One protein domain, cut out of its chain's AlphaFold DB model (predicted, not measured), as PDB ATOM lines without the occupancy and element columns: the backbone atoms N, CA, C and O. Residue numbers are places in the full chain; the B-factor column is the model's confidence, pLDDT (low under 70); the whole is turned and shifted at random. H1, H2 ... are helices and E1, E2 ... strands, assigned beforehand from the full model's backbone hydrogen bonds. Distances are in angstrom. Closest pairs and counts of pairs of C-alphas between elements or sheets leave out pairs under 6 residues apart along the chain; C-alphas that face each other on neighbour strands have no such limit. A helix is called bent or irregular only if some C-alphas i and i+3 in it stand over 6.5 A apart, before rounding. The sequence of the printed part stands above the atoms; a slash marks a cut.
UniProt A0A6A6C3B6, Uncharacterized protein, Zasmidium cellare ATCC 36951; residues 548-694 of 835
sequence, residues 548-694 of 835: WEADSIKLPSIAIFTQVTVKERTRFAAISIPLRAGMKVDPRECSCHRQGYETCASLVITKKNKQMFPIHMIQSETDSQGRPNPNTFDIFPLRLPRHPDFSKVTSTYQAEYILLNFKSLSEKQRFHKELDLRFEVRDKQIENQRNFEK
ATOM      1  N   TRP A 548     302.443 334.378 274.817       53.62
ATOM      2  CA  TRP A 548     302.733 333.095 274.169       53.62
ATOM      3  C   TRP A 548     302.127 333.066 272.762       53.62
ATOM      4  O   TRP A 548     300.903 333.067 272.619       53.62
ATOM      5  N   GLU A 549     302.966 332.998 271.732       51.47
ATOM      6  CA  GLU A 549     302.548 332.891 270.334       51.47
ATOM      7  C   GLU A 549     302.777 331.461 269.828       51.47
ATOM      8  O   GLU A 549     303.908 330.984 269.741       51.47
ATOM      9  N   ALA A 550     301.686 330.746 269.541       54.81
ATOM     10  CA  ALA A 550     301.733 329.369 269.060       54.81
ATOM     11  C   ALA A 550     301.848 329.325 267.530       54.81
ATOM     12  O   ALA A 550     300.918 329.736 266.832       54.81
ATOM     13  N   ASP A 551     302.953 328.771 267.018       58.44
ATOM     14  CA  ASP A 551     303.151 328.549 265.583       58.44
ATOM     15  C   ASP A 551     301.959 327.821 264.948       58.44
ATOM     16  O   ASP A 551     301.507 326.769 265.416       58.44
ATOM     17  N   SER A 552     301.484 328.331 263.808       63.22
ATOM     18  CA  SER A 552     300.440 327.658 263.036       63.22
ATOM     19  C   SER A 552     300.922 326.282 262.562       63.22
ATOM     20  O   SER A 552     301.988 326.195 261.948       63.22
ATOM     21  N   ILE A 553     300.125 325.224 262.777       70.69
ATOM     22  CA  ILE A 553     300.482 323.851 262.378       70.69
ATOM     23  C   ILE A 553     300.941 323.806 260.915       70.69
ATOM     24  O   ILE A 553     300.184 324.122 259.988       70.69
ATOM     25  N   LYS A 554     302.176 323.338 260.721       78.06
ATOM     26  CA  LYS A 554     302.833 323.155 259.427       78.06
ATOM     27  C   LYS A 554     302.228 321.954 258.693       78.06
ATOM     28  O   LYS A 554     302.747 320.842 258.720       78.06
ATOM     29  N   LEU A 555     301.070 322.181 258.067       84.75
ATOM     30  CA  LEU A 555     300.305 321.143 257.369       84.75
ATOM     31  C   LEU A 555     301.162 320.416 256.311       84.75
ATOM     32  O   LEU A 555     301.795 321.095 255.491       84.75
ATOM     33  N   PRO A 556     301.116 319.069 256.246       91.81
ATOM     34  CA  PRO A 556     301.717 318.332 255.139       91.81
ATOM     35  C   PRO A 556     301.068 318.720 253.806       91.81
ATOM     36  O   PRO A 556     299.909 319.150 253.760       91.81
ATOM     37  N   SER A 557     301.806 318.571 252.709       94.00
ATOM     38  CA  SER A 557     301.383 318.976 251.367       94.00
ATOM     39  C   SER A 557     301.704 317.900 250.334       94.00
ATOM     40  O   SER A 557     302.728 317.226 250.432       94.00
ATOM     41  N   ILE A 558     300.851 317.762 249.319       95.88
ATOM     42  CA  ILE A 558     301.217 317.042 248.093       95.88
ATOM     43  C   ILE A 558     301.839 318.058 247.141       95.88
ATOM     44  O   ILE A 558     301.175 319.031 246.778       95.88
ATOM     45  N   ALA A 559     303.080 317.823 246.727       96.06
ATOM     46  CA  ALA A 559     303.729 318.567 245.657       96.06
ATOM     47  C   ALA A 559     303.656 317.762 244.352       96.06
ATOM     48  O   ALA A 559     303.950 316.567 244.341       96.06
ATOM     49  N   ILE A 560     303.255 318.402 243.252       96.06
ATOM     50  CA  ILE A 560     303.208 317.794 241.915       96.06
ATOM     51  C   ILE A 560     304.032 318.656 240.960       96.06
ATOM     52  O   ILE A 560     303.675 319.810 240.712       96.06
ATOM     53  N   PHE A 561     305.097 318.087 240.402       95.88
ATOM     54  CA  PHE A 561     305.953 318.717 239.397       95.88
ATOM     55  C   PHE A 561     305.520 318.274 238.003       95.88
ATOM     56  O   PHE A 561     305.614 317.096 237.662       95.88
ATOM     57  N   THR A 562     305.004 319.206 237.205       94.94
ATOM     58  CA  THR A 562     304.338 318.918 235.929       94.94
ATOM     59  C   THR A 562     304.678 319.959 234.871       94.94
ATOM     60  O   THR A 562     305.120 321.067 235.165       94.94
ATOM     61  N   GLN A 563     304.440 319.613 233.610       93.00
ATOM     62  CA  GLN A 563     304.426 320.565 232.508       93.00
ATOM     63  C   GLN A 563     302.980 321.019 232.258       93.00
ATOM     64  O   GLN A 563     302.045 320.251 232.504       93.00
ATOM     65  N   VAL A 564     302.782 322.263 231.812       90.94
ATOM     66  CA  VAL A 564     301.458 322.835 231.508       90.94
ATOM     67  C   VAL A 564     301.548 323.688 230.244       90.94
ATOM     68  O   VAL A 564     302.372 324.598 230.167       90.94
ATOM     69  N   THR A 565     300.675 323.436 229.269       89.38
ATOM     70  CA  THR A 565     300.567 324.241 228.043       89.38
ATOM     71  C   THR A 565     299.357 325.171 228.131       89.38
ATOM     72  O   THR A 565     298.231 324.724 228.341       89.38
ATOM     73  N   VAL A 566     299.581 326.476 227.968       84.62
ATOM     74  CA  VAL A 566     298.562 327.533 228.044       84.62
ATOM     75  C   VAL A 566     298.726 328.453 226.838       84.62
ATOM     76  O   VAL A 566     299.714 329.175 226.743       84.62
ATOM     77  N   LYS A 567     297.735 328.459 225.933       84.44
ATOM     78  CA  LYS A 567     297.776 329.219 224.664       84.44
ATOM     79  C   LYS A 567     299.064 328.932 223.872       84.44
ATOM     80  O   LYS A 567     299.852 329.838 223.622       84.44
ATOM     81  N   GLU A 568     299.286 327.651 223.562       84.31
ATOM     82  CA  GLU A 568     300.441 327.093 222.820       84.31
ATOM     83  C   GLU A 568     301.813 327.227 223.512       84.31
ATOM     84  O   GLU A 568     302.690 326.389 223.310       84.31
ATOM     85  N   ARG A 569     301.985 328.193 224.418       91.00
ATOM     86  CA  ARG A 569     303.170 328.329 225.270       91.00
ATOM     87  C   ARG A 569     303.180 327.268 226.359       91.00
ATOM     88  O   ARG A 569     302.157 327.009 226.990       91.00
ATOM     89  N   THR A 570     304.341 326.680 226.613       92.81
ATOM     90  CA  THR A 570     304.493 325.565 227.552       92.81
ATOM     91  C   THR A 570     305.420 325.951 228.698       92.81
ATOM     92  O   THR A 570     306.489 326.504 228.473       92.81
ATOM     93  N   ARG A 571     304.994 325.677 229.933       94.62
ATOM     94  CA  ARG A 571     305.653 326.070 231.188       94.62
ATOM     95  C   ARG A 571     305.914 324.853 232.068       94.62
ATOM     96  O   ARG A 571     305.151 323.886 232.019       94.62
ATOM     97  N   PHE A 572     306.945 324.914 232.903       95.75
ATOM     98  CA  PHE A 572     307.018 324.054 234.084       95.75
ATOM     99  C   PHE A 572     306.071 324.608 235.152       95.75
ATOM    100  O   PHE A 572     305.870 325.820 235.232       95.75
ATOM    101  N   ALA A 573     305.465 323.742 235.957       95.25
ATOM    102  CA  ALA A 573     304.611 324.132 237.071       95.25
ATOM    103  C   ALA A 573     304.810 323.191 238.263       95.25
ATOM    104  O   ALA A 573     304.863 321.971 238.099       95.25
ATOM    105  N   ALA A 574     304.870 323.764 239.465       96.25
ATOM    106  CA  ALA A 574     304.798 323.013 240.708       96.25
ATOM    107  C   ALA A 574     303.490 323.367 241.420       96.25
ATOM    108  O   ALA A 574     303.122 324.539 241.557       96.25
ATOM    109  N   ILE A 575     302.764 322.332 241.827       95.56
ATOM    110  CA  ILE A 575     301.429 322.429 242.410       95.56
ATOM    111  C   ILE A 575     301.515 321.913 243.847       95.56
ATOM    112  O   ILE A 575     301.751 320.726 244.045       95.56
ATOM    113  N   SER A 576     301.320 322.789 244.834       95.44
ATOM    114  CA  SER A 576     301.330 322.452 246.264       95.44
ATOM    115  C   SER A 576     299.906 322.420 246.816       95.44
ATOM    116  O   SER A 576     299.150 323.396 246.721       95.44
ATOM    117  N   ILE A 577     299.532 321.278 247.388       95.06
ATOM    118  CA  ILE A 577     298.184 320.970 247.862       95.06
ATOM    119  C   ILE A 577     298.232 320.679 249.371       95.06
ATOM    120  O   ILE A 577     298.421 319.523 249.764       95.06
ATOM    121  N   PRO A 578     298.055 321.698 250.235       93.25
ATOM    122  CA  PRO A 578     298.122 321.516 251.681       93.25
ATOM    123  C   PRO A 578     296.960 320.643 252.165       93.25
ATOM    124  O   PRO A 578     295.787 320.981 251.975       93.25
ATOM    125  N   LEU A 579     297.287 319.536 252.831       92.88
ATOM    126  CA  LEU A 579     296.368 318.487 253.272       92.88
ATOM    127  C   LEU A 579     295.541 318.926 254.486       92.88
ATOM    128  O   LEU A 579     295.695 318.412 255.587       92.88
ATOM    129  N   ARG A 580     294.643 319.894 254.300       91.44
ATOM    130  CA  ARG A 580     293.827 320.491 255.370       91.44
ATOM    131  C   ARG A 580     292.943 319.473 256.102       91.44
ATOM    132  O   ARG A 580     292.540 318.453 255.547       91.44
ATOM    133  N   ALA A 581     292.582 319.809 257.342       88.88
ATOM    134  CA  ALA A 581     291.693 319.020 258.195       88.88
ATOM    135  C   ALA A 581     290.437 318.527 257.451       88.88
ATOM    136  O   ALA A 581     289.737 319.301 256.786       88.88
ATOM    137  N   GLY A 582     290.142 317.233 257.579       90.00
ATOM    138  CA  GLY A 582     289.011 316.595 256.906       90.00
ATOM    139  C   GLY A 582     289.203 316.331 255.407       90.00
ATOM    140  O   GLY A 582     288.238 315.916 254.764       90.00
ATOM    141  N   MET A 583     290.399 316.548 254.844       94.06
ATOM    142  CA  MET A 583     290.814 315.891 253.599       94.06
ATOM    143  C   MET A 583     291.197 314.438 253.882       94.06
ATOM    144  O   MET A 583     291.853 314.158 254.890       94.06
ATOM    145  N   LYS A 584     290.762 313.541 252.996       93.94
ATOM    146  CA  LYS A 584     290.935 312.086 253.076       93.94
ATOM    147  C   LYS A 584     290.931 311.469 251.675       93.94
ATOM    148  O   LYS A 584     290.479 312.108 250.720       93.94
ATOM    149  N   VAL A 585     291.310 310.200 251.562       93.81
ATOM    150  CA  VAL A 585     290.945 309.395 250.389       93.81
ATOM    151  C   VAL A 585     289.443 309.070 250.429       93.81
ATOM    152  O   VAL A 585     288.857 308.835 251.493       93.81
ATOM    153  N   ASP A 586     288.777 309.087 249.273       91.19
ATOM    154  CA  ASP A 586     287.407 308.590 249.132       91.19
ATOM    155  C   ASP A 586     287.287 307.558 247.996       91.19
ATOM    156  O   ASP A 586     287.094 307.926 246.834       91.19
ATOM    157  N   PRO A 587     287.349 306.253 248.325       89.12
ATOM    158  CA  PRO A 587     287.161 305.174 247.360       89.12
ATOM    159  C   PRO A 587     285.851 305.241 246.567       89.12
ATOM    160  O   PRO A 587     285.786 304.642 245.498       89.12
ATOM    161  N   ARG A 588     284.813 305.933 247.066       86.75
ATOM    162  CA  ARG A 588     283.467 305.965 246.460       86.75
ATOM    163  C   ARG A 588     283.375 306.847 245.220       86.75
ATOM    164  O   ARG A 588     282.513 306.622 244.378       86.75
ATOM    165  N   GLU A 589     284.263 307.832 245.117       84.88
ATOM    166  CA  GLU A 589     284.347 308.764 243.986       84.88
ATOM    167  C   GLU A 589     285.217 308.204 242.843       84.88
ATOM    168  O   GLU A 589     285.289 308.787 241.763       84.88
ATOM    169  N   CYS A 590     285.866 307.053 243.052       84.88
ATOM    170  CA  CYS A 590     286.552 306.314 241.998       84.88
ATOM    171  C   CYS A 590     285.530 305.606 241.091       84.88
ATOM    172  O   CYS A 590     284.667 304.870 241.570       84.88
ATOM    173  N   SER A 591     285.666 305.748 239.770       82.56
ATOM    174  CA  SER A 591     284.816 305.064 238.780       82.56
ATOM    175  C   SER A 591     284.797 303.538 238.954       82.56
ATOM    176  O   SER A 591     283.752 302.908 238.795       82.56
ATOM    177  N   CYS A 592     285.923 302.946 239.360       83.19
ATOM    178  CA  CYS A 592     286.063 301.513 239.616       83.19
ATOM    179  C   CYS A 592     285.543 301.057 240.994       83.19
ATOM    180  O   CYS A 592     285.664 299.875 241.307       83.19
ATOM    181  N   HIS A 593     284.948 301.927 241.825       82.19
ATOM    182  CA  HIS A 593     284.522 301.578 243.193       82.19
ATOM    183  C   HIS A 593     283.681 300.290 243.264       82.19
ATOM    184  O   HIS A 593     283.924 299.431 244.110       82.19
ATOM    185  N   ARG A 594     282.733 300.126 242.331       78.62
ATOM    186  CA  ARG A 594     281.834 298.958 242.238       78.62
ATOM    187  C   ARG A 594     282.499 297.685 241.693       78.62
ATOM    188  O   ARG A 594     281.883 296.628 241.741       78.62
ATOM    189  N   GLN A 595     283.703 297.795 241.137       75.12
ATOM    190  CA  GLN A 595     284.451 296.716 240.475       75.12
ATOM    191  C   GLN A 595     285.708 296.297 241.264       75.12
ATOM    192  O   GLN A 595     286.398 295.365 240.863       75.12
ATOM    193  N   GLY A 596     285.986 296.970 242.385       80.06
ATOM    194  CA  GLY A 596     287.163 296.765 243.225       80.06
ATOM    195  C   GLY A 596     288.045 298.012 243.267       80.06
ATOM    196  O   GLY A 596     288.860 298.250 242.379       80.06
ATOM    197  N   TYR A 597     287.938 298.805 244.339       83.38
ATOM    198  CA  TYR A 597     288.909 299.882 244.577       83.38
ATOM    199  C   TYR A 597     290.317 299.319 244.849       83.38
ATOM    200  O   TYR A 597     291.301 299.906 244.401       83.38
ATOM    201  N   GLU A 598     290.405 298.154 245.500       84.81
ATOM    202  CA  GLU A 598     291.668 297.470 245.823       84.81
ATOM    203  C   GLU A 598     292.402 296.890 244.608       84.81
ATOM    204  O   GLU A 598     293.584 296.587 244.710       84.81
ATOM    205  N   THR A 599     291.738 296.743 243.457       88.38
ATOM    206  CA  THR A 599     292.357 296.307 242.190       88.38
ATOM    207  C   THR A 599     292.598 297.468 241.221       88.38
ATOM    208  O   THR A 599     293.327 297.323 240.242       88.38
ATOM    209  N   CYS A 600     292.019 298.639 241.490       90.88
ATOM    210  CA  CYS A 600     292.156 299.835 240.668       90.88
ATOM    211  C   CYS A 600     293.429 300.621 241.024       90.88
ATOM    212  O   CYS A 600     293.642 300.937 242.191       90.88
ATOM    213  N   ALA A 601     294.225 301.031 240.030       92.62
ATOM    214  CA  ALA A 601     295.414 301.879 240.220       92.62
ATOM    215  C   ALA A 601     295.105 303.384 240.432       92.62
ATOM    216  O   ALA A 601     296.019 304.202 240.521       92.62
ATOM    217  N   SER A 602     293.828 303.765 240.537       92.75
ATOM    218  CA  SER A 602     293.390 305.141 240.812       92.75
ATOM    219  C   SER A 602     293.127 305.394 242.299       92.75
ATOM    220  O   SER A 602     292.590 304.536 243.007       92.75
ATOM    221  N   LEU A 603     293.440 306.605 242.760       94.31
ATOM    222  CA  LEU A 603     293.207 307.111 244.113       94.31
ATOM    223  C   LEU A 603     292.532 308.486 244.023       94.31
ATOM    224  O   LEU A 603     292.984 309.345 243.268       94.31
ATOM    225  N   VAL A 604     291.450 308.702 244.780       94.12
ATOM    226  CA  VAL A 604     290.712 309.980 244.790       94.12
ATOM    227  C   VAL A 604     290.803 310.631 246.162       94.12
ATOM    228  O   VAL A 604     290.433 310.016 247.159       94.12
ATOM    229  N   ILE A 605     291.252 311.882 246.212       95.06
ATOM    230  CA  ILE A 605     291.321 312.697 247.430       95.06
ATOM    231  C   ILE A 605     290.186 313.716 247.392       95.06
ATOM    232  O   ILE A 605     290.037 314.465 246.422       95.06
ATOM    233  N   THR A 606     289.398 313.766 248.464       94.12
ATOM    234  CA  THR A 606     288.332 314.758 248.652       94.12
ATOM    235  C   THR A 606     288.380 315.337 250.060       94.12
ATOM    236  O   THR A 606     289.031 314.802 250.961       94.12
ATOM    237  N   LYS A 607     287.658 316.437 250.274       93.19
ATOM    238  CA  LYS A 607     287.379 316.963 251.611       93.19
ATOM    239  C   LYS A 607     285.970 316.567 252.049       93.19
ATOM    240  O   LYS A 607     285.046 316.497 251.235       93.19
ATOM    241  N   LYS A 608     285.794 316.346 253.355       88.62
ATOM    242  CA  LYS A 608     284.508 316.038 253.999       88.62
ATOM    243  C   LYS A 608     283.382 316.951 253.480       88.62
ATOM    244  O   LYS A 608     283.561 318.161 253.338       88.62
ATOM    245  N   ASN A 609     282.226 316.349 253.197       85.44
ATOM    246  CA  ASN A 609     281.039 316.983 252.607       85.44
ATOM    247  C   ASN A 609     281.267 317.610 251.207       85.44
ATOM    248  O   ASN A 609     280.569 318.557 250.855       85.44
ATOM    249  N   LYS A 610     282.243 317.114 250.427       82.88
ATOM    250  CA  LYS A 610     282.660 317.656 249.112       82.88
ATOM    251  C   LYS A 610     282.965 319.161 249.135       82.88
ATOM    252  O   LYS A 610     282.756 319.875 248.158       82.88
ATOM    253  N   GLN A 611     283.455 319.659 250.271       89.06
ATOM    254  CA  GLN A 611     283.909 321.042 250.377       89.06
ATOM    255  C   GLN A 611     285.143 321.277 249.503       89.06
ATOM    256  O   GLN A 611     286.020 320.424 249.408       89.06
ATOM    257  N   MET A 612     285.267 322.482 248.953       90.56
ATOM    258  CA  MET A 612     286.484 322.865 248.243       90.56
ATOM    259  C   MET A 612     287.678 323.041 249.195       90.56
ATOM    260  O   MET A 612     287.528 323.320 250.397       90.56
ATOM    261  N   PHE A 613     288.873 322.895 248.632       92.88
ATOM    262  CA  PHE A 613     290.157 323.168 249.270       92.88
ATOM    263  C   PHE A 613     291.070 323.953 248.310       92.88
ATOM    264  O   PHE A 613     290.957 323.799 247.089       92.88
ATOM    265  N   PRO A 614     291.962 324.813 248.836       92.56
ATOM    266  CA  PRO A 614     292.874 325.578 248.007       92.56
ATOM    267  C   PRO A 614     293.998 324.706 247.449       92.56
ATOM    268  O   PRO A 614     294.482 323.789 248.113       92.56
ATOM    269  N   ILE A 615     294.447 325.072 246.257       93.19
ATOM    270  CA  ILE A 615     295.657 324.573 245.609       93.19
ATOM    271  C   ILE A 615     296.514 325.784 245.255       93.19
ATOM    272  O   ILE A 615     295.989 326.760 244.719       93.19
ATOM    273  N   HIS A 616     297.813 325.726 245.532       94.50
ATOM    274  CA  HIS A 616     298.764 326.769 245.159       94.50
ATOM    275  C   HIS A 616     299.594 326.291 243.967       94.50
ATOM    276  O   HIS A 616     300.068 325.157 243.963       94.50
ATOM    277  N   MET A 617     299.758 327.135 242.954       94.00
ATOM    278  CA  MET A 617     300.515 326.829 241.743       94.00
ATOM    279  C   MET A 617     301.518 327.943 241.461       94.00
ATOM    280  O   MET A 617     301.159 329.120 241.423       94.00
ATOM    281  N   ILE A 618     302.754 327.542 241.209       94.56
ATOM    282  CA  ILE A 618     303.807 328.367 240.612       94.56
ATOM    283  C   ILE A 618     304.090 327.858 239.199       94.56
ATOM    284  O   ILE A 618     303.835 326.689 238.894       94.56
ATOM    285  N   GLN A 619     304.570 328.738 238.323       94.38
ATOM    286  CA  GLN A 619     304.890 328.416 236.934       94.38
ATOM    287  C   GLN A 619     306.189 329.098 236.519       94.38
ATOM    288  O   GLN A 619     306.396 330.254 236.874       94.38
ATOM    289  N   SER A 620     306.996 328.419 235.704       94.69
ATOM    290  CA  SER A 620     308.124 329.056 235.026       94.69
ATOM    291  C   SER A 620     307.644 330.123 234.039       94.69
ATOM    292  O   SER A 620     306.521 330.075 233.515       94.69
ATOM    293  N   GLU A 621     308.545 331.025 233.673       93.56
ATOM    294  CA  GLU A 621     308.391 331.818 232.462       93.56
ATOM    295  C   GLU A 621     308.528 330.947 231.201       93.56
ATOM    296  O   GLU A 621     308.742 329.726 231.256       93.56
ATOM    297  N   THR A 622     308.386 331.588 230.040       93.06
ATOM    298  CA  THR A 622     308.683 330.984 228.738       93.06
ATOM    299  C   THR A 622     309.673 331.828 227.964       93.06
ATOM    300  O   THR A 622     309.550 333.051 227.974       93.06
ATOM    301  N   ASP A 623     310.574 331.176 227.237       91.19
ATOM    302  CA  ASP A 623     311.494 331.836 226.315       91.19
ATOM    303  C   ASP A 623     310.768 332.500 225.121       91.19
ATOM    304  O   ASP A 623     309.541 332.441 224.967       91.19
ATOM    305  N   SER A 624     311.545 333.128 224.236       88.88
ATOM    306  CA  SER A 624     311.050 333.735 222.993       88.88
ATOM    307  C   SER A 624     310.466 332.728 221.989       88.88
ATOM    308  O   SER A 624     309.769 333.141 221.064       88.88
ATOM    309  N   GLN A 625     310.698 331.423 222.178       88.81
ATOM    310  CA  GLN A 625     310.133 330.326 221.385       88.81
ATOM    311  C   GLN A 625     308.882 329.702 222.039       88.81
ATOM    312  O   GLN A 625     308.314 328.754 221.497       88.81
ATOM    313  N   GLY A 626     308.432 330.210 223.195       88.19
ATOM    314  CA  GLY A 626     307.284 329.684 223.940       88.19
ATOM    315  C   GLY A 626     307.558 328.392 224.722       88.19
ATOM    316  O   GLY A 626     306.607 327.770 225.205       88.19
ATOM    317  N   ARG A 627     308.826 327.988 224.854       90.69
ATOM    318  CA  ARG A 627     309.297 326.830 225.633       90.69
ATOM    319  C   ARG A 627     309.488 327.226 227.105       90.69
ATOM    320  O   ARG A 627     309.695 328.407 227.376       90.69
ATOM    321  N   PRO A 628     309.444 326.284 228.064       92.06
ATOM    322  CA  PRO A 628     309.618 326.614 229.476       92.06
ATOM    323  C   PRO A 628     311.055 327.069 229.764       92.06
ATOM    324  O   PRO A 628     311.999 326.393 229.362       92.06
ATOM    325  N   ASN A 629     311.225 328.182 230.483       91.31
ATOM    326  CA  ASN A 629     312.544 328.643 230.924       91.31
ATOM    327  C   ASN A 629     312.938 327.946 232.249       91.31
ATOM    328  O   ASN A 629     312.339 328.268 233.282       91.31
ATOM    329  N   PRO A 630     313.926 327.024 232.266       89.50
ATOM    330  CA  PRO A 630     314.297 326.269 233.469       89.50
ATOM    331  C   PRO A 630     314.767 327.162 234.624       89.50
ATOM    332  O   PRO A 630     314.397 326.911 235.767       89.50
ATOM    333  N   ASN A 631     315.487 328.249 234.335       89.19
ATOM    334  CA  ASN A 631     316.106 329.114 235.348       89.19
ATOM    335  C   ASN A 631     315.096 330.023 236.083       89.19
ATOM    336  O   ASN A 631     315.459 330.746 237.008       89.19
ATOM    337  N   THR A 632     313.818 329.954 235.697       91.12
ATOM    338  CA  THR A 632     312.685 330.628 236.364       91.12
ATOM    339  C   THR A 632     311.741 329.646 237.063       91.12
ATOM    340  O   THR A 632     310.647 330.025 237.475       91.12
ATOM    341  N   PHE A 633     312.117 328.366 237.178       93.94
ATOM    342  CA  PHE A 633     311.319 327.359 237.879       93.94
ATOM    343  C   PHE A 633     311.678 327.280 239.369       93.94
ATOM    344  O   PHE A 633     312.139 326.254 239.863       93.94
ATOM    345  N   ASP A 634     311.477 328.397 240.062       93.69
ATOM    346  CA  ASP A 634     311.748 328.547 241.490       93.69
ATOM    347  C   ASP A 634     310.675 327.887 242.370       93.69
ATOM    348  O   ASP A 634     309.487 328.157 242.190       93.69
ATOM    349  N   ILE A 635     311.078 327.069 243.350       94.81
ATOM    350  CA  ILE A 635     310.171 326.467 244.341       94.81
ATOM    351  C   ILE A 635     310.136 327.158 245.706       94.81
ATOM    352  O   ILE A 635     309.243 326.824 246.492       94.81
ATOM    353  N   PHE A 636     311.025 328.111 246.009       93.31
ATOM    354  CA  PHE A 636     311.067 328.763 247.326       93.31
ATOM    355  C   PHE A 636     309.711 329.327 247.808       93.31
ATOM    356  O   PHE A 636     309.385 329.127 248.982       93.31
ATOM    357  N   PRO A 637     308.846 329.921 246.958       92.94
ATOM    358  CA  PRO A 637     307.507 330.368 247.337       92.94
ATOM    359  C   PRO A 637     306.605 329.288 247.943       92.94
ATOM    360  O   PRO A 637     305.601 329.627 248.560       92.94
ATOM    361  N   LEU A 638     306.911 327.997 247.783       91.88
ATOM    362  CA  LEU A 638     306.112 326.897 248.333       91.88
ATOM    363  C   LEU A 638     306.548 326.430 249.733       91.88
ATOM    364  O   LEU A 638     305.853 325.585 250.298       91.88
ATOM    365  N   ARG A 639     307.666 326.939 250.268       89.81
ATOM    366  CA  ARG A 639     308.334 326.475 251.501       89.81
ATOM    367  C   ARG A 639     307.569 326.753 252.808       89.81
ATOM    368  O   ARG A 639     306.519 327.403 252.809       89.81
ATOM    369  N   LEU A 640     308.167 326.358 253.940       83.50
ATOM    370  CA  LEU A 640     307.834 326.888 255.270       83.50
ATOM    371  C   LEU A 640     309.054 327.503 256.001       83.50
ATOM    372  O   LEU A 640     310.152 326.963 255.880       83.50
ATOM    373  N   PRO A 641     308.866 328.587 256.788       81.44
ATOM    374  CA  PRO A 641     307.643 329.393 256.889       81.44
ATOM    375  C   PRO A 641     307.350 330.154 255.584       81.44
ATOM    376  O   PRO A 641     308.237 330.411 254.768       81.44
ATOM    377  N   ARG A 642     306.074 330.493 255.358       81.56
ATOM    378  CA  ARG A 642     305.658 331.208 254.141       81.56
ATOM    379  C   ARG A 642     306.080 332.671 254.228       81.56
ATOM    380  O   ARG A 642     305.675 333.364 255.155       81.56
ATOM    381  N   HIS A 643     306.826 333.142 253.231       79.19
ATOM    382  CA  HIS A 643     307.150 334.562 253.074       79.19
ATOM    383  C   HIS A 643     305.855 335.399 252.922       79.19
ATOM    384  O   HIS A 643     304.913 334.910 252.288       79.19
ATOM    385  N   PRO A 644     305.766 336.643 253.442       77.31
ATOM    386  CA  PRO A 644     304.544 337.456 253.364       77.31
ATOM    387  C   PRO A 644     303.983 337.628 251.942       77.31
ATOM    388  O   PRO A 644     302.768 337.629 251.745       77.31
ATOM    389  N   ASP A 645     304.862 337.667 250.937       79.62
ATOM    390  CA  ASP A 645     304.491 337.828 249.526       79.62
ATOM    391  C   ASP A 645     304.071 336.531 248.811       79.62
ATOM    392  O   ASP A 645     303.818 336.536 247.605       79.62
ATOM    393  N   PHE A 646     303.889 335.432 249.552       83.06
ATOM    394  CA  PHE A 646     303.339 334.160 249.063       83.06
ATOM    395  C   PHE A 646     302.097 334.333 248.165       83.06
ATOM    396  O   PHE A 646     301.922 333.627 247.170       83.06
ATOM    397  N   SER A 647     301.218 335.277 248.513       83.06
ATOM    398  CA  SER A 647     299.970 335.572 247.793       83.06
ATOM    399  C   SER A 647     300.158 336.368 246.496       83.06
ATOM    400  O   SER A 647     299.253 336.367 245.663       83.06
ATOM    401  N   LYS A 648     301.309 337.032 246.316       84.81
ATOM    402  CA  LYS A 648     301.689 337.742 245.085       84.81
ATOM    403  C   LYS A 648     302.341 336.791 244.079       84.81
ATOM    404  O   LYS A 648     302.066 336.888 242.888       84.81
ATOM    405  N   VAL A 649     303.188 335.877 244.566       85.38
ATOM    406  CA  VAL A 649     304.004 334.980 243.724       85.38
ATOM    407  C   VAL A 649     303.270 333.679 243.358       85.38
ATOM    408  O   VAL A 649     303.478 333.140 242.273       85.38
ATOM    409  N   THR A 650     302.366 333.171 244.210       90.06
ATOM    410  CA  THR A 650     301.643 331.907 243.945       90.06
ATOM    411  C   THR A 650     300.207 332.121 243.450       90.06
ATOM    412  O   THR A 650     299.388 332.802 244.072       90.06
ATOM    413  N   SER A 651     299.840 331.460 242.349       91.50
ATOM    414  CA  SER A 651     298.457 331.427 241.860       91.50
ATOM    415  C   SER A 651     297.625 330.446 242.687       91.50
ATOM    416  O   SER A 651     297.883 329.242 242.679       91.50
ATOM    417  N   THR A 652     296.615 330.940 243.407       91.56
ATOM    418  CA  THR A 652     295.771 330.103 244.279       91.56
ATOM    419  C   THR A 652     294.420 329.774 243.637       91.56
ATOM    420  O   THR A 652     293.595 330.652 243.388       91.56
ATOM    421  N   TYR A 653     294.168 328.483 243.435       91.38
ATOM    422  CA  TYR A 653     292.932 327.917 242.887       91.38
ATOM    423  C   TYR A 653     292.107 327.219 243.980       91.38
ATOM    424  O   TYR A 653     292.583 327.003 245.092       91.38
ATOM    425  N   GLN A 654     290.864 326.847 243.668       92.50
ATOM    426  CA  GLN A 654     290.001 326.022 244.527       92.50
ATOM    427  C   GLN A 654     289.620 324.748 243.776       92.50
ATOM    428  O   GLN A 654     289.118 324.845 242.655       92.50
ATOM    429  N   ALA A 655     289.833 323.585 244.391       91.50
ATOM    430  CA  ALA A 655     289.503 322.281 243.824       91.50
ATOM    431  C   ALA A 655     288.429 321.551 244.644       91.50
ATOM    432  O   ALA A 655     288.315 321.747 245.854       91.50
ATOM    433  N   GLU A 656     287.642 320.713 243.966       90.94
ATOM    434  CA  GLU A 656     286.605 319.853 244.563       90.94
ATOM    435  C   GLU A 656     287.140 318.450 244.897       90.94
ATOM    436  O   GLU A 656     286.828 317.892 245.950       90.94
ATOM    437  N   TYR A 657     287.977 317.895 244.014       92.00
ATOM    438  CA  TYR A 657     288.668 316.619 244.197       92.00
ATOM    439  C   TYR A 657     290.004 316.588 243.442       92.00
ATOM    440  O   TYR A 657     290.240 317.385 242.528       92.00
ATOM    441  N   ILE A 658     290.842 315.619 243.816       94.06
ATOM    442  CA  ILE A 658     292.058 315.204 243.104       94.06
ATOM    443  C   ILE A 658     291.884 313.736 242.731       94.06
ATOM    444  O   ILE A 658     291.562 312.932 243.601       94.06
ATOM    445  N   LEU A 659     292.120 313.371 241.476       94.00
ATOM    446  CA  LEU A 659     292.220 311.984 241.028       94.00
ATOM    447  C   LEU A 659     293.660 311.727 240.569       94.00
ATOM    448  O   LEU A 659     294.126 312.338 239.609       94.00
ATOM    449  N   LEU A 660     294.358 310.827 241.259       94.94
ATOM    450  CA  LEU A 660     295.708 310.375 240.930       94.94
ATOM    451  C   LEU A 660     295.621 308.979 240.308       94.94
ATOM    452  O   LEU A 660     294.996 308.087 240.883       94.94
ATOM    453  N   ASN A 661     296.230 308.782 239.140       94.38
ATOM    454  CA  ASN A 661     296.246 307.497 238.440       94.38
ATOM    455  C   ASN A 661     297.690 307.021 238.282       94.38
ATOM    456  O   ASN A 661     298.457 307.600 237.505       94.38
ATOM    457  N   PHE A 662     298.035 305.980 239.035       94.25
ATOM    458  CA  PHE A 662     299.347 305.340 239.035       94.25
ATOM    459  C   PHE A 662     299.441 304.311 237.896       94.25
ATOM    460  O   PHE A 662     298.420 303.896 237.340       94.25
ATOM    461  N   LYS A 663     300.657 303.899 237.519       91.88
ATOM    462  CA  LYS A 663     300.881 302.896 236.462       91.88
ATOM    463  C   LYS A 663     300.692 301.478 236.992       91.88
ATOM    464  O   LYS A 663     300.229 300.615 236.248       91.88
ATOM    465  N   SER A 664     301.013 301.237 238.262       93.31
ATOM    466  CA  SER A 664     300.768 299.962 238.938       93.31
ATOM    467  C   SER A 664     299.965 300.115 240.231       93.31
ATOM    468  O   SER A 664     299.917 301.172 240.865       93.31
ATOM    469  N   LEU A 665     299.328 299.019 240.644       93.00
ATOM    470  CA  LEU A 665     298.614 298.945 241.917       93.00
ATOM    471  C   LEU A 665     299.566 299.073 243.120       93.00
ATOM    472  O   LEU A 665     299.195 299.664 244.130       93.00
ATOM    473  N   SER A 666     300.799 298.573 243.005       92.94
ATOM    474  CA  SER A 666     301.821 298.643 244.056       92.94
ATOM    475  C   SER A 666     302.349 300.066 244.281       92.94
ATOM    476  O   SER A 666     302.574 300.441 245.432       92.94
ATOM    477  N   GLU A 667     302.482 300.884 243.227       92.25
ATOM    478  CA  GLU A 667     302.729 302.335 243.351       92.25
ATOM    479  C   GLU A 667     301.608 303.006 244.158       92.25
ATOM    480  O   GLU A 667     301.875 303.620 245.194       92.25
ATOM    481  N   LYS A 668     300.341 302.809 243.747       93.56
ATOM    482  CA  LYS A 668     299.170 303.330 244.474       93.56
ATOM    483  C   LYS A 668     299.194 302.902 245.939       93.56
ATOM    484  O   LYS A 668     298.993 303.743 246.804       93.56
ATOM    485  N   GLN A 669     299.390 301.616 246.230       93.31
ATOM    486  CA  GLN A 669     299.351 301.089 247.599       93.31
ATOM    487  C   GLN A 669     300.450 301.698 248.478       93.31
ATOM    488  O   GLN A 669     300.175 302.061 249.623       93.31
ATOM    489  N   ARG A 670     301.667 301.884 247.943       92.75
ATOM    490  CA  ARG A 670     302.764 302.557 248.654       92.75
ATOM    491  C   ARG A 670     302.436 304.027 248.933       92.75
ATOM    492  O   ARG A 670     302.590 304.470 250.067       92.75
ATOM    493  N   PHE A 671     301.945 304.758 247.931       93.88
ATOM    494  CA  PHE A 671     301.552 306.164 248.078       93.88
ATOM    495  C   PHE A 671     300.371 306.342 249.049       93.88
ATOM    496  O   PHE A 671     300.383 307.248 249.875       93.88
ATOM    497  N   HIS A 672     299.367 305.462 248.978       94.25
ATOM    498  CA  HIS A 672     298.179 305.475 249.837       94.25
ATOM    499  C   HIS A 672     298.559 305.309 251.311       94.25
ATOM    500  O   HIS A 672     298.159 306.128 252.130       94.25
ATOM    501  N   LYS A 673     299.409 304.317 251.623       93.56
ATOM    502  CA  LYS A 673     299.895 304.069 252.987       93.56
ATOM    503  C   LYS A 673     300.621 305.284 253.571       93.56
ATOM    504  O   LYS A 673     300.371 305.655 254.714       93.56
ATOM    505  N   GLU A 674     301.509 305.909 252.795       92.56
ATOM    506  CA  GLU A 674     302.217 307.108 253.251       92.56
ATOM    507  C   GLU A 674     301.274 308.306 253.410       92.56
ATOM    508  O   GLU A 674     301.365 309.016 254.408       92.56
ATOM    509  N   LEU A 675     300.330 308.507 252.485       93.75
ATOM    510  CA  LEU A 675     299.339 309.581 252.563       93.75
ATOM    511  C   LEU A 675     298.436 309.454 253.803       93.75
ATOM    512  O   LEU A 675     298.203 310.456 254.481       93.75
ATOM    513  N   ASP A 676     297.968 308.245 254.118       92.44
ATOM    514  CA  ASP A 676     297.155 307.987 255.311       92.44
ATOM    515  C   ASP A 676     297.953 308.257 256.596       92.44
ATOM    516  O   ASP A 676     297.451 308.941 257.489       92.44
ATOM    517  N   LEU A 677     299.234 307.868 256.652       90.50
ATOM    518  CA  LEU A 677     300.128 308.231 257.758       90.50
ATOM    519  C   LEU A 677     300.268 309.759 257.916       90.50
ATOM    520  O   LEU A 677     300.251 310.271 259.039       90.50
ATOM    521  N   ARG A 678     300.341 310.526 256.815       89.38
ATOM    522  CA  ARG A 678     300.340 312.003 256.888       89.38
ATOM    523  C   ARG A 678     298.993 312.570 257.352       89.38
ATOM    524  O   ARG A 678     298.984 313.609 258.013       89.38
ATOM    525  N   PHE A 679     297.867 311.910 257.067       91.75
ATOM    526  CA  PHE A 679     296.562 312.284 257.628       91.75
ATOM    527  C   PHE A 679     296.472 312.003 259.135       91.75
ATOM    528  O   PHE A 679     295.989 312.867 259.868       91.75
ATOM    529  N   GLU A 680     296.979 310.861 259.608       89.00
ATOM    530  CA  GLU A 680     297.027 310.523 261.037       89.00
ATOM    531  C   GLU A 680     297.887 311.512 261.833       89.00
ATOM    532  O   GLU A 680     297.427 312.063 262.835       89.00
ATOM    533  N   VAL A 681     299.115 311.800 261.374       85.88
ATOM    534  CA  VAL A 681     300.004 312.746 262.072       85.88
ATOM    535  C   VAL A 681     299.415 314.159 262.070       85.88
ATOM    536  O   VAL A 681     299.409 314.805 263.119       85.88
ATOM    537  N   ARG A 682     298.831 314.612 260.950       88.50
ATOM    538  CA  ARG A 682     298.090 315.883 260.873       88.50
ATOM    539  C   ARG A 682     296.971 315.949 261.908       88.50
ATOM    540  O   ARG A 682     296.876 316.928 262.645       88.50
ATOM    541  N   ASP A 683     296.082 314.959 261.932       88.38
ATOM    542  CA  ASP A 683     294.901 315.021 262.796       88.38
ATOM    543  C   ASP A 683     295.291 314.904 264.280       88.38
ATOM    544  O   ASP A 683     294.708 315.607 265.105       88.38
ATOM    545  N   LYS A 684     296.361 314.159 264.603       85.94
ATOM    546  CA  LYS A 684     296.986 314.120 265.938       85.94
ATOM    547  C   LYS A 684     297.626 315.459 266.337       85.94
ATOM    548  O   LYS A 684     297.435 315.901 267.467       85.94
ATOM    549  N   GLN A 685     298.330 316.151 265.433       82.44
ATOM    550  CA  GLN A 685     298.844 317.510 265.681       82.44
ATOM    551  C   GLN A 685     297.698 318.499 265.965       82.44
ATOM    552  O   GLN A 685     297.764 319.266 266.924       82.44
ATOM    553  N   ILE A 686     296.626 318.446 265.168       84.62
ATOM    554  CA  ILE A 686     295.441 319.308 265.313       84.62
ATOM    555  C   ILE A 686     294.666 319.001 266.604       84.62
ATOM    556  O   ILE A 686     294.127 319.911 267.236       84.62
ATOM    557  N   GLU A 687     294.584 317.735 267.016       85.62
ATOM    558  CA  GLU A 687     294.009 317.358 268.309       85.62
ATOM    559  C   GLU A 687     294.861 317.868 269.478       85.62
ATOM    560  O   GLU A 687     294.317 318.477 270.401       85.62
ATOM    561  N   ASN A 688     296.185 317.703 269.408       82.44
ATOM    562  CA  ASN A 688     297.106 318.190 270.433       82.44
ATOM    563  C   ASN A 688     297.012 319.714 270.614       82.44
ATOM    564  O   ASN A 688     296.848 320.163 271.748       82.44
ATOM    565  N   GLN A 689     297.023 320.497 269.525       81.44
ATOM    566  CA  GLN A 689     296.867 321.957 269.594       81.44
ATOM    567  C   GLN A 689     295.552 322.344 270.285       81.44
ATOM    568  O   GLN A 689     295.565 323.093 271.256       81.44
ATOM    569  N   ARG A 690     294.418 321.757 269.879       84.31
ATOM    570  CA  ARG A 690     293.109 322.031 270.506       84.31
ATOM    571  C   ARG A 690     293.049 321.640 271.976       84.31
ATOM    572  O   ARG A 690     292.303 322.243 272.743       84.31
ATOM    573  N   ASN A 691     293.748 320.582 272.373       83.81
ATOM    574  CA  ASN A 691     293.784 320.149 273.765       83.81
ATOM    575  C   ASN A 691     294.681 321.070 274.609       83.81
ATOM    576  O   ASN A 691     294.335 321.350 275.755       83.81
ATOM    577  N   PHE A 692     295.742 321.625 274.021       79.69
ATOM    578  CA  PHE A 692     296.569 322.666 274.629       79.69
ATOM    579  C   PHE A 692     295.837 324.020 274.748       79.69
ATOM    580  O   PHE A 692     295.819 324.607 275.827       79.69
ATOM    581  N   GLU A 693     295.141 324.471 273.699       82.19
ATOM    582  CA  GLU A 693     294.288 325.675 273.713       82.19
ATOM    583  C   GLU A 693     293.232 325.606 274.831       82.19
ATOM    584  O   GLU A 693     293.116 326.518 275.652       82.19
ATOM    585  N   LYS A 694     292.500 324.483 274.927       84.31
ATOM    586  CA  LYS A 694     291.551 324.230 276.029       84.31
ATOM    587  C   LYS A 694     292.233 324.243 277.395       84.31
ATOM    588  O   LYS A 694     291.627 324.706 278.359       84.31
TER     589      LYS A 694
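This is residues 548 to 694 of the 835 residues of an uncharacterized protein of Zasmidium cellare ATCC 36951 (UniProt A0A6A6C3B6). A strongly twisted, curled sheet of six antiparallel strands folds through its long strand E7: the hairpin E2 and E3 with E6 makes one part, and E5 and E4 make the other. The long helix H3 runs slantwise over one face at the E5 and E4 part, while a 26-residue stretch without a named element, 620 to 645, follows E6. The printed part has 147 residues, with three named helices and seven named strands in the order E1 E2 E3 E4 H1 E5 E6 H2 E7 H3; the sheet's order is E2 E3 E6 E7 E5 E4, and the class is mixed, helices and strands. It is only just loose, close to compact, with a radius of gyration of the C-alphas of 17.8 A, and flat, spanning 53 by 53 by 25 A.

Start at E1, residues 548 to 550, which pairs with no named strand. Next, E2, residues 557 to 566, and E3, residues 569 to 578, form a hairpin; look for N 560 and O 575 at 2.9 A. E4, residues 583 to 585, is an edge strand beside E5, residues 602 to 607, with N 584 and O 606 at 3.0 A. Between them, irregular H1, residues 593 to 599, is not on the sheet; C-alphas 595 and 598 are 9.0 A apart. E6, residues 613 to 619, is antiparallel to E3, with N 576 and O 616 at 2.8 A. H2, residues 646 to 649, only grazes the sheet. E7, residues 651 to 661, bends by 87 degrees at residue 656: before it N 653 and O 615 are 2.8 A apart across to E6, after it N 605 and O 658 are 2.8 A apart across to E5. H3, residues 665 to 694, is on the sheet at a height of 7.4 A, making two layers, a sheet with a helix on one face; its closest C-alphas to E4 are Lys 584 and Phe 679, 7.2 A. Its line stands at 39 degrees to E7 on the local plane, slantwise to the strands. Every O i to N i+4 pair in H3 is within hydrogen-bond range; H1 has 0 of 3, and 1 of 4 O i to N i+3 pairs, while H2 is too short for an O i to N i+4 pair.

Find C-alpha 548 at (302.733, 333.095, 274.169), where E1 begins. E2 measures 25.0 A, E3 27.7 A, E6 19.9 A and E7 24.3 A. H3 runs 43.0 A to C-alpha 694 at (291.551, 324.230, 276.029).

The farthest C-alphas, Gln 625 and Lys 694, are 58.0 A apart. The printed part has no cut; the link E6 to H2 is long. Look for low confidence at residues 548 to 552, under 70.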